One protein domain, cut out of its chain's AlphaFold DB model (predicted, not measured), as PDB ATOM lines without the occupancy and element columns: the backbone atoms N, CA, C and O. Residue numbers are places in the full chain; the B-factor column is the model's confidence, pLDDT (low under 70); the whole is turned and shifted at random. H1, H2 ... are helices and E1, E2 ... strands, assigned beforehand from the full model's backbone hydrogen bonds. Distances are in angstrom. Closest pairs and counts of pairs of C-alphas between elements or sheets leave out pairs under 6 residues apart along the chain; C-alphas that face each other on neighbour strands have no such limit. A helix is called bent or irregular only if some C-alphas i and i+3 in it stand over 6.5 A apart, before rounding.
ATOM      1  N   GLN A  13     206.255 147.487 113.470       95.62
ATOM      2  CA  GLN A  13     205.841 146.097 113.507       95.62
ATOM      3  C   GLN A  13     206.894 145.246 112.799       95.62
ATOM      4  O   GLN A  13     207.061 145.351 111.579       95.62
ATOM      5  N   VAL A  14     207.569 144.381 113.561       96.31
ATOM      6  CA  VAL A  14     208.438 143.344 112.993       96.31
ATOM      7  C   VAL A  14     207.583 142.417 112.132       96.31
ATOM      8  O   VAL A  14     206.581 141.883 112.605       96.31
ATOM      9  N   GLN A  15     207.966 142.245 110.869       97.44
ATOM     10  CA  GLN A  15     207.308 141.309 109.958       97.44
ATOM     11  C   GLN A  15     207.986 139.941 110.008       97.44
ATOM     12  O   GLN A  15     207.310 138.920 110.073       97.44
ATOM     13  N   TYR A  16     209.320 139.924 109.997       97.38
ATOM     14  CA  TYR A  16     210.120 138.707 110.078       97.38
ATOM     15  C   TYR A  16     211.552 139.011 110.528       97.38
ATOM     16  O   TYR A  16     212.060 140.125 110.365       97.38
ATOM     17  N   PHE A  17     212.194 137.985 111.082       97.94
ATOM     18  CA  PHE A  17     213.621 137.950 111.386       97.94
ATOM     19  C   PHE A  17     214.334 137.112 110.332       97.94
ATOM     20  O   PHE A  17     213.768 136.138 109.833       97.94
ATOM     21  N   PHE A  18     215.564 137.476 109.996       97.56
ATOM     22  CA  PHE A  18     216.370 136.727 109.043       97.56
ATOM     23  C   PHE A  18     217.858 136.870 109.347       97.56
ATOM     24  O   PHE A  18     218.296 137.862 109.930       97.56
ATOM     25  N   THR A  19     218.631 135.876 108.927       97.50
ATOM     26  CA  THR A  19     220.091 135.896 109.019       97.50
ATOM     27  C   THR A  19     220.660 136.179 107.637       97.50
ATOM     28  O   THR A  19     220.246 135.573 106.648       97.50
ATOM     29  N   HIS A  20     221.593 137.120 107.556       95.19
ATOM     30  CA  HIS A  20     222.316 137.439 106.335       95.19
ATOM     31  C   HIS A  20     223.800 137.164 106.541       95.19
ATOM     32  O   HIS A  20     224.400 137.700 107.471       95.19
ATOM     33  N   ALA A  21     224.380 136.332 105.682       95.69
ATOM     34  CA  ALA A  21     225.790 135.988 105.738       95.69
ATOM     35  C   ALA A  21     226.562 136.771 104.666       95.69
ATOM     36  O   ALA A  21     226.166 136.788 103.499       95.69
ATOM     37  N   VAL A  22     227.653 137.422 105.064       93.56
ATOM     38  CA  VAL A  22     228.510 138.238 104.199       93.56
ATOM     39  C   VAL A  22     229.926 137.677 104.245       93.56
ATOM     40  O   VAL A  22     230.476 137.462 105.321       93.56
ATOM     41  N   ASN A  23     230.531 137.459 103.078       94.75
ATOM     42  CA  ASN A  23     231.945 137.099 102.986       94.75
ATOM     43  C   ASN A  23     232.798 138.358 103.151       94.75
ATOM     44  O   ASN A  23     232.844 139.201 102.254       94.75
ATOM     45  N   LEU A  24     233.458 138.480 104.297       92.88
ATOM     46  CA  LEU A  24     234.443 139.516 104.577       92.88
ATOM     47  C   LEU A  24     235.858 138.948 104.359       92.88
ATOM     48  O   LEU A  24     236.023 137.727 104.316       92.88
ATOM     49  N   PRO A  25     236.897 139.796 104.235       93.62
ATOM     50  CA  PRO A  25     238.284 139.329 104.130       93.62
ATOM     51  C   PRO A  25     238.706 138.391 105.274       93.62
ATOM     52  O   PRO A  25     239.513 137.492 105.057       93.62
ATOM     53  N   ASP A  26     238.102 138.564 106.453       92.94
ATOM     54  CA  ASP A  26     238.378 137.781 107.664       92.94
ATOM     55  C   ASP A  26     237.525 136.497 107.771       92.94
ATOM     56  O   ASP A  26     237.659 135.740 108.733       92.94
ATOM     57  N   GLY A  27     236.646 136.238 106.795       93.75
ATOM     58  CA  GLY A  27     235.777 135.061 106.740       93.75
ATOM     59  C   GLY A  27     234.289 135.382 106.574       93.75
ATOM     60  O   GLY A  27     233.881 136.525 106.354       93.75
ATOM     61  N   LEU A  28     233.459 134.340 106.662       95.06
ATOM     62  CA  LEU A  28     232.001 134.461 106.613       95.06
ATOM     63  C   LEU A  28     231.480 135.062 107.929       95.06
ATOM     64  O   LEU A  28     231.692 134.490 108.996       95.06
ATOM     65  N   SER A  29     230.774 136.188 107.846       94.50
ATOM     66  CA  SER A  29     230.134 136.855 108.983       94.50
ATOM     67  C   SER A  29     228.618 136.782 108.860       94.50
ATOM     68  O   SER A  29     228.052 137.210 107.855       94.50
ATOM     69  N   GLU A  30     227.951 136.271 109.891       95.81
ATOM     70  CA  GLU A  30     226.493 136.198 109.958       95.81
ATOM     71  C   GLU A  30     225.907 137.362 110.765       95.81
ATOM     72  O   GLU A  30     226.334 137.666 111.878       95.81
ATOM     73  N   HIS A  31     224.875 137.995 110.214       95.12
ATOM     74  CA  HIS A  31     224.169 139.114 110.823       95.12
ATOM     75  C   HIS A  31     222.695 138.771 111.003       95.12
ATOM     76  O   HIS A  31     221.996 138.462 110.039       95.12
ATOM     77  N   ASN A  32     222.204 138.875 112.236       96.94
ATOM     78  CA  ASN A  32     220.784 138.726 112.538       96.94
ATOM     79  C   ASN A  32     220.071 140.068 112.361       96.94
ATOM     80  O   ASN A  32     220.375 141.052 113.045       96.94
ATOM     81  N   LEU A  33     219.113 140.092 111.444       97.56
ATOM     82  CA  LEU A  33     218.383 141.273 111.009       97.56
ATOM     83  C   LEU A  33     216.876 141.081 111.218       97.56
ATOM     84  O   LEU A  33     216.364 139.963 111.324       97.56
ATOM     85  N   ALA A  34     216.156 142.193 111.269       98.06
ATOM     86  CA  ALA A  34     214.704 142.239 111.299       98.06
ATOM     87  C   ALA A  34     214.201 143.170 110.200       98.06
ATOM     88  O   ALA A  34     214.768 144.242 109.991       98.06
ATOM     89  N   PHE A  35     213.117 142.774 109.533       97.94
ATOM     90  CA  PHE A  35     212.357 143.668 108.669       97.94
ATOM     91  C   PHE A  35     211.185 144.266 109.448       97.94
ATOM     92  O   PHE A  35     210.359 143.536 110.008       97.94
ATOM     93  N   ILE A  36     211.107 145.593 109.490       97.50
ATOM     94  CA  ILE A  36     210.174 146.356 110.313       97.50
ATOM     95  C   ILE A  36     209.382 147.325 109.444       97.50
ATOM     96  O   ILE A  36     209.943 148.130 108.705       97.50
ATOM     97  N   ARG A  37     208.056 147.304 109.591       97.44
ATOM     98  CA  ARG A  37     207.187 148.358 109.057       97.44
ATOM     99  C   ARG A  37     207.024 149.451 110.106       97.44
ATOM    100  O   ARG A  37     206.474 149.196 111.177       97.44
ATOM    101  N   TRP A  38     207.508 150.649 109.801       96.50
ATOM    102  CA  TRP A  38     207.516 151.791 110.719       96.50
ATOM    103  C   TRP A  38     206.206 152.566 110.675       96.50
ATOM    104  O   TRP A  38     205.750 152.932 109.590       96.50
ATOM    105  N   TYR A  39     205.606 152.841 111.835       94.94
ATOM    106  CA  TYR A  39     204.424 153.701 111.904       94.94
ATOM    107  C   TYR A  39     204.801 155.158 111.631       94.94
ATOM    108  O   TYR A  39     205.842 155.642 112.078       94.94
ATOM    109  N   LYS A  40     203.930 155.880 110.927       93.31
ATOM    110  CA  LYS A  40     204.073 157.328 110.755       93.31
ATOM    111  C   LYS A  40     203.780 158.054 112.073       93.31
ATOM    112  O   LYS A  40     202.901 157.619 112.822       93.31
ATOM    113  N   PRO A  41     204.457 159.175 112.367       90.25
ATOM    114  CA  PRO A  41     204.143 159.988 113.533       90.25
ATOM    115  C   PRO A  41     202.715 160.536 113.450       90.25
ATOM    116  O   PRO A  41     202.137 160.671 112.369       90.25
ATOM    117  N   ALA A  42     202.143 160.880 114.603       89.12
ATOM    118  CA  ALA A  42     200.923 161.675 114.620       89.12
ATOM    119  C   ALA A  42     201.165 163.060 113.994       89.12
ATOM    120  O   ALA A  42     202.279 163.578 114.007       89.12
ATOM    121  N   GLU A  43     200.095 163.684 113.496       86.50
ATOM    122  CA  GLU A  43     200.143 164.932 112.710       86.50
ATOM    123  C   GLU A  43     200.834 166.109 113.423       86.50
ATOM    124  O   GLU A  43     201.288 167.047 112.779       86.50
ATOM    125  N   SER A  44     200.887 166.099 114.757       83.75
ATOM    126  CA  SER A  44     201.575 167.126 115.544       83.75
ATOM    127  C   SER A  44     202.071 166.570 116.875       83.75
ATOM    128  O   SER A  44     201.509 165.611 117.413       83.75
ATOM    129  N   SER A  45     203.079 167.225 117.452       81.69
ATOM    130  CA  SER A  45     203.624 166.901 118.776       81.69
ATOM    131  C   SER A  45     202.561 166.934 119.882       81.69
ATOM    132  O   SER A  45     202.547 166.057 120.739       81.69
ATOM    133  N   ASN A  46     201.614 167.875 119.824       82.88
ATOM    134  CA  ASN A  46     200.505 167.970 120.782       82.88
ATOM    135  C   ASN A  46     199.589 166.735 120.769       82.88
ATOM    136  O   ASN A  46     199.002 166.395 121.792       82.88
ATOM    137  N   ILE A  47     199.447 166.072 119.616       82.69
ATOM    138  CA  ILE A  47     198.701 164.812 119.507       82.69
ATOM    139  C   ILE A  47     199.574 163.666 120.002       82.69
ATOM    140  O   ILE A  47     199.121 162.873 120.822       82.69
ATOM    141  N   ARG A  48     200.829 163.595 119.540       84.50
ATOM    142  CA  ARG A  48     201.767 162.534 119.930       84.50
ATOM    143  C   ARG A  48     201.903 162.429 121.448       84.50
ATOM    144  O   ARG A  48     201.866 161.326 121.976       84.50
ATOM    145  N   TYR A  49     201.951 163.566 122.140       84.69
ATOM    146  CA  TYR A  49     202.075 163.655 123.596       84.69
ATOM    147  C   TYR A  49     200.772 164.084 124.285       84.69
ATOM    148  O   TYR A  49     200.798 164.801 125.283       84.69
ATOM    149  N   HIS A  50     199.621 163.651 123.759       81.62
ATOM    150  CA  HIS A  50     198.299 164.029 124.275       81.62
ATOM    151  C   HIS A  50     198.105 163.733 125.772       81.62
ATOM    152  O   HIS A  50     197.423 164.486 126.460       81.62
ATOM    153  N   PHE A  51     198.717 162.662 126.283       78.94
ATOM    154  CA  PHE A  51     198.591 162.245 127.682       78.94
ATOM    155  C   PHE A  51     199.563 162.949 128.642       78.94
ATOM    156  O   PHE A  51     199.619 162.594 129.819       78.94
ATOM    157  N   ARG A  52     200.336 163.936 128.174       74.69
ATOM    158  CA  ARG A  52     201.299 164.657 129.012       74.69
ATOM    159  C   ARG A  52     200.573 165.462 130.100       74.69
ATOM    160  O   ARG A  52     199.828 166.393 129.797       74.69
ATOM    161  N   VAL A  53     200.824 165.136 131.368       63.84
ATOM    162  CA  VAL A  53     200.348 165.902 132.536       63.84
ATOM    163  C   VAL A  53     201.415 166.928 132.938       63.84
ATOM    164  O   VAL A  53     202.600 166.711 132.703       63.84
ATOM    165  N   ARG A  54     200.993 168.083 133.474       60.31
ATOM    166  CA  ARG A  54     201.842 169.277 133.649       60.31
ATOM    167  C   ARG A  54     203.021 169.124 134.621       60.31
ATOM    168  O   ARG A  54     203.929 169.925 134.476       60.31
ATOM    169  N   ASP A  55     203.037 168.131 135.514       54.62
ATOM    170  CA  ASP A  55     204.067 168.028 136.568       54.62
ATOM    171  C   ASP A  55     204.584 166.609 136.860       54.62
ATOM    172  O   ASP A  55     205.261 166.409 137.858       54.62
ATOM    173  N   ASP A  56     204.330 165.620 136.000       49.78
ATOM    174  CA  ASP A  56     204.847 164.270 136.243       49.78
ATOM    175  C   ASP A  56     205.164 163.520 134.942       49.78
ATOM    176  O   ASP A  56     204.328 163.388 134.043       49.78
ATOM    177  N   GLU A  57     206.376 162.960 134.892       52.84
ATOM    178  CA  GLU A  57     206.970 162.087 133.860       52.84
ATOM    179  C   GLU A  57     206.217 160.749 133.645       52.84
ATOM    180  O   GLU A  57     206.752 159.781 133.095       52.84
ATOM    181  N   ILE A  58     204.976 160.638 134.124       50.69
ATOM    182  CA  ILE A  58     204.355 159.345 134.428       50.69
ATOM    183  C   ILE A  58     203.558 158.777 133.243       50.69
ATOM    184  O   ILE A  58     203.460 157.555 133.115       50.69
ATOM    185  N   CYS A  59     203.053 159.597 132.311       54.81
ATOM    186  CA  CYS A  59     202.273 159.078 131.177       54.81
ATOM    187  C   CYS A  59     203.073 159.058 129.863       54.81
ATOM    188  O   CYS A  59     203.019 159.980 129.055       54.81
ATOM    189  N   ASN A  60     203.803 157.959 129.651       66.94
ATOM    190  CA  ASN A  60     204.651 157.695 128.477       66.94
ATOM    191  C   ASN A  60     203.889 157.113 127.270       66.94
ATOM    192  O   ASN A  60     204.497 156.495 126.394       66.94
ATOM    193  N   VAL A  61     202.559 157.228 127.244       81.31
ATOM    194  CA  VAL A  61     201.773 156.756 126.101       81.31
ATOM    195  C   VAL A  61     201.920 157.768 124.975       81.31
ATOM    196  O   VAL A  61     201.452 158.900 125.080       81.31
ATOM    197  N   GLU A  62     202.547 157.343 123.885       88.88
ATOM    198  CA  GLU A  62     202.638 158.144 122.669       88.88
ATOM    199  C   GLU A  62     201.548 157.745 121.677       88.88
ATOM    200  O   GLU A  62     201.274 156.559 121.476       88.88
ATOM    201  N   LEU A  63     200.943 158.742 121.030       90.88
ATOM    202  CA  LEU A  63     200.033 158.529 119.910       90.88
ATOM    203  C   LEU A  63     200.787 158.593 118.580       90.88
ATOM    204  O   LEU A  63     201.466 159.572 118.272       90.88
ATOM    205  N   TRP A  64     200.601 157.563 117.767       92.88
ATOM    206  CA  TRP A  64     201.177 157.421 116.434       92.88
ATOM    207  C   TRP A  64     200.081 157.286 115.378       92.88
ATOM    208  O   TRP A  64     198.926 156.982 115.685       92.88
ATOM    209  N   GLY A  65     200.424 157.540 114.120       92.19
ATOM    210  CA  GLY A  65     199.546 157.246 112.996       92.19
ATOM    211  C   GLY A  65     199.347 155.738 112.837       92.19
ATOM    212  O   GLY A  65     200.200 154.933 113.203       92.19
ATOM    213  N   THR A  66     198.208 155.340 112.276       92.00
ATOM    214  CA  THR A  66     197.943 153.929 111.942       92.00
ATOM    215  C   THR A  66     198.552 153.510 110.608       92.00
ATOM    216  O   THR A  66     198.569 152.326 110.285       92.00
ATOM    217  N   GLU A  67     199.010 154.475 109.814       94.12
ATOM    218  CA  GLU A  67     199.680 154.233 108.542       94.12
ATOM    219  C   GLU A  67     201.161 153.919 108.735       94.12
ATOM    220  O   GLU A  67     201.811 154.436 109.646       94.12
ATOM    221  N   PHE A  68     201.703 153.132 107.809       95.62
ATOM    222  CA  PHE A  68     203.128 152.849 107.736       95.62
ATOM    223  C   PHE A  68     203.829 153.776 106.745       95.62
ATOM    224  O   PHE A  68     203.238 154.200 105.746       95.62
ATOM    225  N   TYR A  69     205.106 154.057 106.991       95.75
ATOM    226  CA  TYR A  69     205.990 154.541 105.937       95.75
ATOM    227  C   TYR A  69     206.092 153.505 104.800       95.75
ATOM    228  O   TYR A  69     205.905 152.307 105.045       95.75
ATOM    229  N   PRO A  70     206.365 153.943 103.555       96.75
ATOM    230  CA  PRO A  70     206.699 153.030 102.469       96.75
ATOM    231  C   PRO A  70     207.893 152.153 102.841       96.75
ATOM    232  O   PRO A  70     208.795 152.593 103.554       96.75
ATOM    233  N   GLU A  71     207.900 150.923 102.343       96.25
ATOM    234  CA  GLU A  71     209.008 150.002 102.569       96.25
ATOM    235  C   GLU A  71     210.277 150.530 101.892       96.25
ATOM    236  O   GLU A  71     210.268 150.922 100.724       96.25
ATOM    237  N   SER A  72     211.374 150.558 102.645       96.06
ATOM    238  CA  SER A  72     212.678 151.019 102.175       96.06
ATOM    239  C   SER A  72     213.791 150.174 102.797       96.06
ATOM    240  O   SER A  72     213.548 149.242 103.565       96.06
ATOM    241  N   ARG A  73     215.047 150.511 102.488       94.75
ATOM    242  CA  ARG A  73     216.214 149.900 103.141       94.75
ATOM    243  C   ARG A  73     216.242 150.164 104.651       94.75
ATOM    244  O   ARG A  73     216.758 149.334 105.386       94.75
ATOM    245  N   ASP A  74     215.616 151.248 105.105       94.25
ATOM    246  CA  ASP A  74     215.532 151.632 106.520       94.25
ATOM    247  C   ASP A  74     214.575 150.728 107.318       94.25
ATOM    248  O   ASP A  74     214.516 150.789 108.545       94.25
ATOM    249  N   CYS A  75     213.818 149.860 106.638       96.62
ATOM    250  CA  CYS A  75     213.030 148.805 107.272       96.62
ATOM    251  C   CYS A  75     213.893 147.639 107.765       96.62
ATOM    252  O   CYS A  75     213.404 146.832 108.551       96.62
ATOM    253  N   ILE A  76     215.146 147.516 107.317       97.00
ATOM    254  CA  ILE A  76     216.047 146.443 107.740       97.00
ATOM    255  C   ILE A  76     216.965 146.982 108.826       97.00
ATOM    256  O   ILE A  76     217.804 147.843 108.564       97.00
ATOM    257  N   ILE A  77     216.840 146.441 110.034       95.62
ATOM    258  CA  ILE A  77     217.724 146.801 111.145       95.62
ATOM    259  C   ILE A  77     218.366 145.562 111.767       95.62
ATOM    260  O   ILE A  77     217.777 144.477 111.735       95.62
ATOM    261  N   PRO A  78     219.546 145.699 112.387       95.88
ATOM    262  CA  PRO A  78     220.072 144.670 113.267       95.88
ATOM    263  C   PRO A  78     219.119 144.396 114.429       95.88
ATOM    264  O   PRO A  78     218.578 145.323 115.032       95.88
ATOM    265  N   VAL A  79     218.946 143.126 114.800       95.25
ATOM    266  CA  VAL A  79     218.025 142.752 115.893       95.25
ATOM    267  C   VAL A  79     218.379 143.404 117.232       95.25
ATOM    268  O   VAL A  79     217.492 143.683 118.032       95.25
ATOM    269  N   HIS A  80     219.660 143.704 117.463       92.50
ATOM    270  CA  HIS A  80     220.128 144.371 118.679       92.50
ATOM    271  C   HIS A  80     219.794 145.874 118.727       92.50
ATOM    272  O   HIS A  80     219.964 146.491 119.772       92.50
ATOM    273  N   HIS A  81     219.285 146.463 117.636       91.69
ATOM    274  CA  HIS A  81     218.725 147.822 117.630       91.69
ATOM    275  C   HIS A  81     217.239 147.857 118.043       91.69
ATOM    276  O   HIS A  81     216.647 148.931 118.132       91.69
ATOM    277  N   ILE A  82     216.610 146.707 118.322       91.94
ATOM    278  CA  ILE A  82     215.241 146.654 118.850       91.94
ATOM    279  C   ILE A  82     215.275 146.921 120.359       91.94
ATOM    280  O   ILE A  82     215.712 146.084 121.144       91.94
ATOM    281  N   LEU A  83     214.757 148.079 120.769       88.56
ATOM    282  CA  LEU A  83     214.820 148.539 122.163       88.56
ATOM    283  C   LEU A  83     213.807 147.859 123.097       88.56
ATOM    284  O   LEU A  83     213.992 147.826 124.313       88.56
ATOM    285  N   GLY A  84     212.712 147.322 122.561       87.75
ATOM    286  CA  GLY A  84     211.695 146.672 123.377       87.75
ATOM    287  C   GLY A  84     210.387 146.410 122.646       87.75
ATOM    288  O   GLY A  84     210.252 146.639 121.448       87.75
ATOM    289  N   ARG A  85     209.409 145.911 123.404       89.56
ATOM    290  CA  ARG A  85     208.049 145.636 122.928       89.56
ATOM    291  C   ARG A  85     207.087 146.692 123.451       89.56
ATOM    292  O   ARG A  85     207.284 147.227 124.543       89.56
ATOM    293  N   PHE A  86     206.012 146.921 122.714       88.50
ATOM    294  CA  PHE A  86     204.903 147.767 123.133       88.50
ATOM    295  C   PHE A  86     203.568 147.095 122.812       88.50
ATOM    296  O   PHE A  86     203.503 146.203 121.966       88.50
ATOM    297  N   ILE A  87     202.505 147.533 123.483       87.31
ATOM    298  CA  ILE A  87     201.133 147.126 123.180       87.31
ATOM    299  C   ILE A  87     200.485 148.230 122.335       87.31
ATOM    300  O   ILE A  87     200.312 149.341 122.845       87.31
ATOM    301  N   PRO A  88     200.138 147.960 121.063       89.12
ATOM    302  CA  PRO A  88     199.374 148.888 120.239       89.12
ATOM    303  C   PRO A  88     197.889 148.869 120.612       89.12
ATOM    304  O   PRO A  88     197.267 147.808 120.626       89.12
ATOM    305  N   THR A  89     197.282 150.034 120.842       89.00
ATOM    306  CA  THR A  89     195.822 150.164 121.024       89.00
ATOM    307  C   THR A  89     195.256 151.259 120.130       89.00
ATOM    308  O   THR A  89     195.835 152.334 120.018       89.00
ATOM    309  N   LYS A  90     194.103 151.019 119.494       89.88
ATOM    310  CA  LYS A  90     193.400 152.057 118.728       89.88
ATOM    311  C   LYS A  90     192.802 153.090 119.684       89.88
ATOM    312  O   LYS A  90     192.013 152.735 120.554       89.88
ATOM    313  N   TYR A  91     193.141 154.358 119.494       88.44
ATOM    314  CA  TYR A  91     192.678 155.469 120.318       88.44
ATOM    315  C   TYR A  91     192.026 156.553 119.463       88.44
ATOM    316  O   TYR A  91     192.485 156.856 118.362       88.44
ATOM    317  N   ARG A  92     190.956 157.163 119.980       87.19
ATOM    318  CA  ARG A  92     190.258 158.277 119.333       87.19
ATOM    319  C   ARG A  92     190.204 159.455 120.294       87.19
ATOM    320  O   ARG A  92     189.650 159.332 121.382       87.19
ATOM    321  N   ILE A  93     190.724 160.600 119.865       81.50
ATOM    322  CA  ILE A  93     190.643 161.840 120.640       81.50
ATOM    323  C   ILE A  93     189.213 162.383 120.538       81.50
ATOM    324  O   ILE A  93     188.727 162.686 119.448       81.50
ATOM    325  N   SER A  94     188.524 162.502 121.671       72.56
ATOM    326  CA  SER A  94     187.179 163.080 121.740       72.56
ATOM    327  C   SER A  94     187.195 164.579 121.414       72.56
ATOM    328  O   SER A  94     188.047 165.309 121.910       72.56
ATOM    329  N   GLY A  95     186.230 165.051 120.617       65.25
ATOM    330  CA  GLY A  95     186.003 166.484 120.367       65.25
ATOM    331  C   GLY A  95     186.569 167.045 119.054       65.25
ATOM    332  O   GLY A  95     186.238 168.173 118.696       65.25
ATOM    333  N   ARG A  96     187.357 166.280 118.285       61.47
ATOM    334  CA  ARG A  96     187.703 166.645 116.897       61.47
ATOM    335  C   ARG A  96     186.660 166.083 115.926       61.47
ATOM    336  O   ARG A  96     186.232 164.943 116.067       61.47
ATOM    337  N   ARG A  97     186.254 166.887 114.932       53.94
ATOM    338  CA  ARG A  97     185.298 166.480 113.878       53.94
ATOM    339  C   ARG A  97     185.849 165.383 112.951       53.94
ATOM    340  O   ARG A  97     185.055 164.744 112.272       53.94
ATOM    341  N   SER A  98     187.167 165.148 112.928       54.78
ATOM    342  CA  SER A  98     187.761 164.012 112.216       54.78
ATOM    343  C   SER A  98     187.832 162.785 113.125       54.78
ATOM    344  O   SER A  98     188.348 162.824 114.242       54.78
ATOM    345  N   SER A  99     187.321 161.663 112.631       63.09
ATOM    346  CA  SER A  99     187.367 160.346 113.268       63.09
ATOM    347  C   SER A  99     188.753 159.695 113.174       63.09
ATOM    348  O   SER A  99     188.841 158.485 112.974       63.09
ATOM    349  N   ASN A 100     189.835 160.477 113.269       75.75
ATOM    350  CA  ASN A 100     191.188 159.952 113.132       75.75
ATOM    351  C   ASN A 100     191.462 158.973 114.281       75.75
ATOM    352  O   ASN A 100     191.340 159.312 115.462       75.75
ATOM    353  N   ILE A 101     191.779 157.735 113.908       84.88
ATOM    354  CA  ILE A 101     192.178 156.678 114.832       84.88
ATOM    355  C   ILE A 101     193.698 156.720 114.912       84.88
ATOM    356  O   ILE A 101     194.375 156.665 113.890       84.88
ATOM    357  N   TYR A 102     194.220 156.803 116.128       89.88
ATOM    358  CA  TYR A 102     195.646 156.769 116.416       89.88
ATOM    359  C   TYR A 102     196.027 155.437 117.052       89.88
ATOM    360  O   TYR A 102     195.190 154.735 117.623       89.88
ATOM    361  N   LEU A 103     197.307 155.105 116.973       91.81
ATOM    362  CA  LEU A 103     197.917 154.013 117.706       91.81
ATOM    363  C   LEU A 103     198.488 154.553 119.017       91.81
ATOM    364  O   LEU A 103     199.470 155.286 119.009       91.81
ATOM    365  N   ALA A 104     197.886 154.192 120.142       89.31
ATOM    366  CA  ALA A 104     198.489 154.380 121.450       89.31
ATOM    367  C   ALA A 104     199.551 153.298 121.664       89.31
ATOM    368  O   ALA A 104     199.245 152.103 121.629       89.31
ATOM    369  N   VAL A 105     200.793 153.729 121.859       87.75
ATOM    370  CA  VAL A 105     201.961 152.875 122.066       87.75
ATOM    371  C   VAL A 105     202.289 152.862 123.553       87.75
ATOM    372  O   VAL A 105     202.687 153.884 124.109       87.75
ATOM    373  N   ASN A 106     202.119 151.704 124.200       84.12
ATOM    374  CA  ASN A 106     202.489 151.505 125.602       84.12
ATOM    375  C   ASN A 106     203.686 150.539 125.721       84.12
ATOM    376  O   ASN A 106     203.506 149.339 125.485       84.12
ATOM    377  N   PRO A 107     204.902 151.021 126.043       80.38
ATOM    378  CA  PRO A 107     206.082 150.172 126.210       80.38
ATOM    379  C   PRO A 107     205.918 149.160 127.359       80.38
ATOM    380  O   PRO A 107     205.625 149.536 128.488       80.38
ATOM    381  N   VAL A 108     206.171 147.873 127.099       76.50
ATOM    382  CA  VAL A 108     205.929 146.776 128.065       76.50
ATOM    383  C   VAL A 108     207.039 146.646 129.112       76.50
ATOM    384  O   VAL A 108     206.790 146.212 130.230       76.50
TER     385      VAL A 108
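Overview. This is residues 13 to 108 of the 115 residues of an uncharacterized protein of Rhizophagus irregularis (strain DAOM 197198w) (UniProt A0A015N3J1). A long, two-stranded hairpin, E1 and E2, reaches out as an arm from a smaller group of three strands, E3, E6 and E5, and the last residues of E2 join the two by pairing with E3, all within one strongly twisted sheet. The short strand E4 sits along the other side of E2 from E1, the one short helix H1 packs at E3, and the loop tips at residues 53 to 58 and 94 to 99 stick out, as does the hairpin tip at residues 23 to 28. The printed part has 96 residues, with one named helix, H1, which comes along the chain after the first two of the six named strands and before the other four; the six strands form one branched sheet whose neighbour pairs are antiparallel, and the class is mostly strand. The whole is loose, with a radius of gyration of the C-alphas of 17.8 A and spans of 60 by 30 by 19 A.

Along the chain. E1, residues 13 to 24, begins at C-alpha 13 (205.841, 146.097, 113.507), bends by 60 degrees at residue 16 and is 30.7 A long. E2, residues 27 to 41, is the longest strand at 40.8 A and ends at C-alpha 41 (204.143, 159.988, 113.533). H1 is residues 45 to 48, 4.9 A. E3 is residues 62 to 68, 15.9 A, and E4 is residues 76 to 78, 7.1 A. E5 is residues 86 to 92, 18.4 A. E6, residues 101 to 107, is 19.1 A long and ends at C-alpha 107 (206.082, 150.172, 126.210).

Arrangement. E1 and E2 are an antiparallel hairpin at 152 degrees, with N 20 and O 31 2.9 A apart, within hydrogen-bond range. The pairing of E2 is staggered: residues 27 to 37 pair with E1, 33 to 35 with E4 and 39 to 41 with E3. E4 is antiparallel to E2, on the other side of it from E1, with N 34 and O 77 at 2.8 A. E3 is antiparallel to E2, with N 65 and O 40 at 2.8 A. On the other side of E3 is E6, antiparallel, with N 64 and O 103 at 2.8 A. E5 and E6 are a hairpin at 151 degrees, with N 91 and O 102 at 2.8 A. H1 is on the sheet at a height of 7.3 A, over none of its strands; its closest C-alphas to E3 are those of Arg 48 and Leu 63, 4.4 A apart. H1 is too short for an O i to N i+4 pair, and its one O i to N i+3 pair is within range. E1 and E5 are apart.

Size, cuts and confidence. The C-alphas of Pro 25 and Gly 95, the two farthest apart, are 61.1 A from each other. The printed part has no cut. The link from H1 to E3, 13 residues, is long. The mean pLDDT of the printed part is 86.4, and residues 53 to 60 and 95 to 99 are under 70.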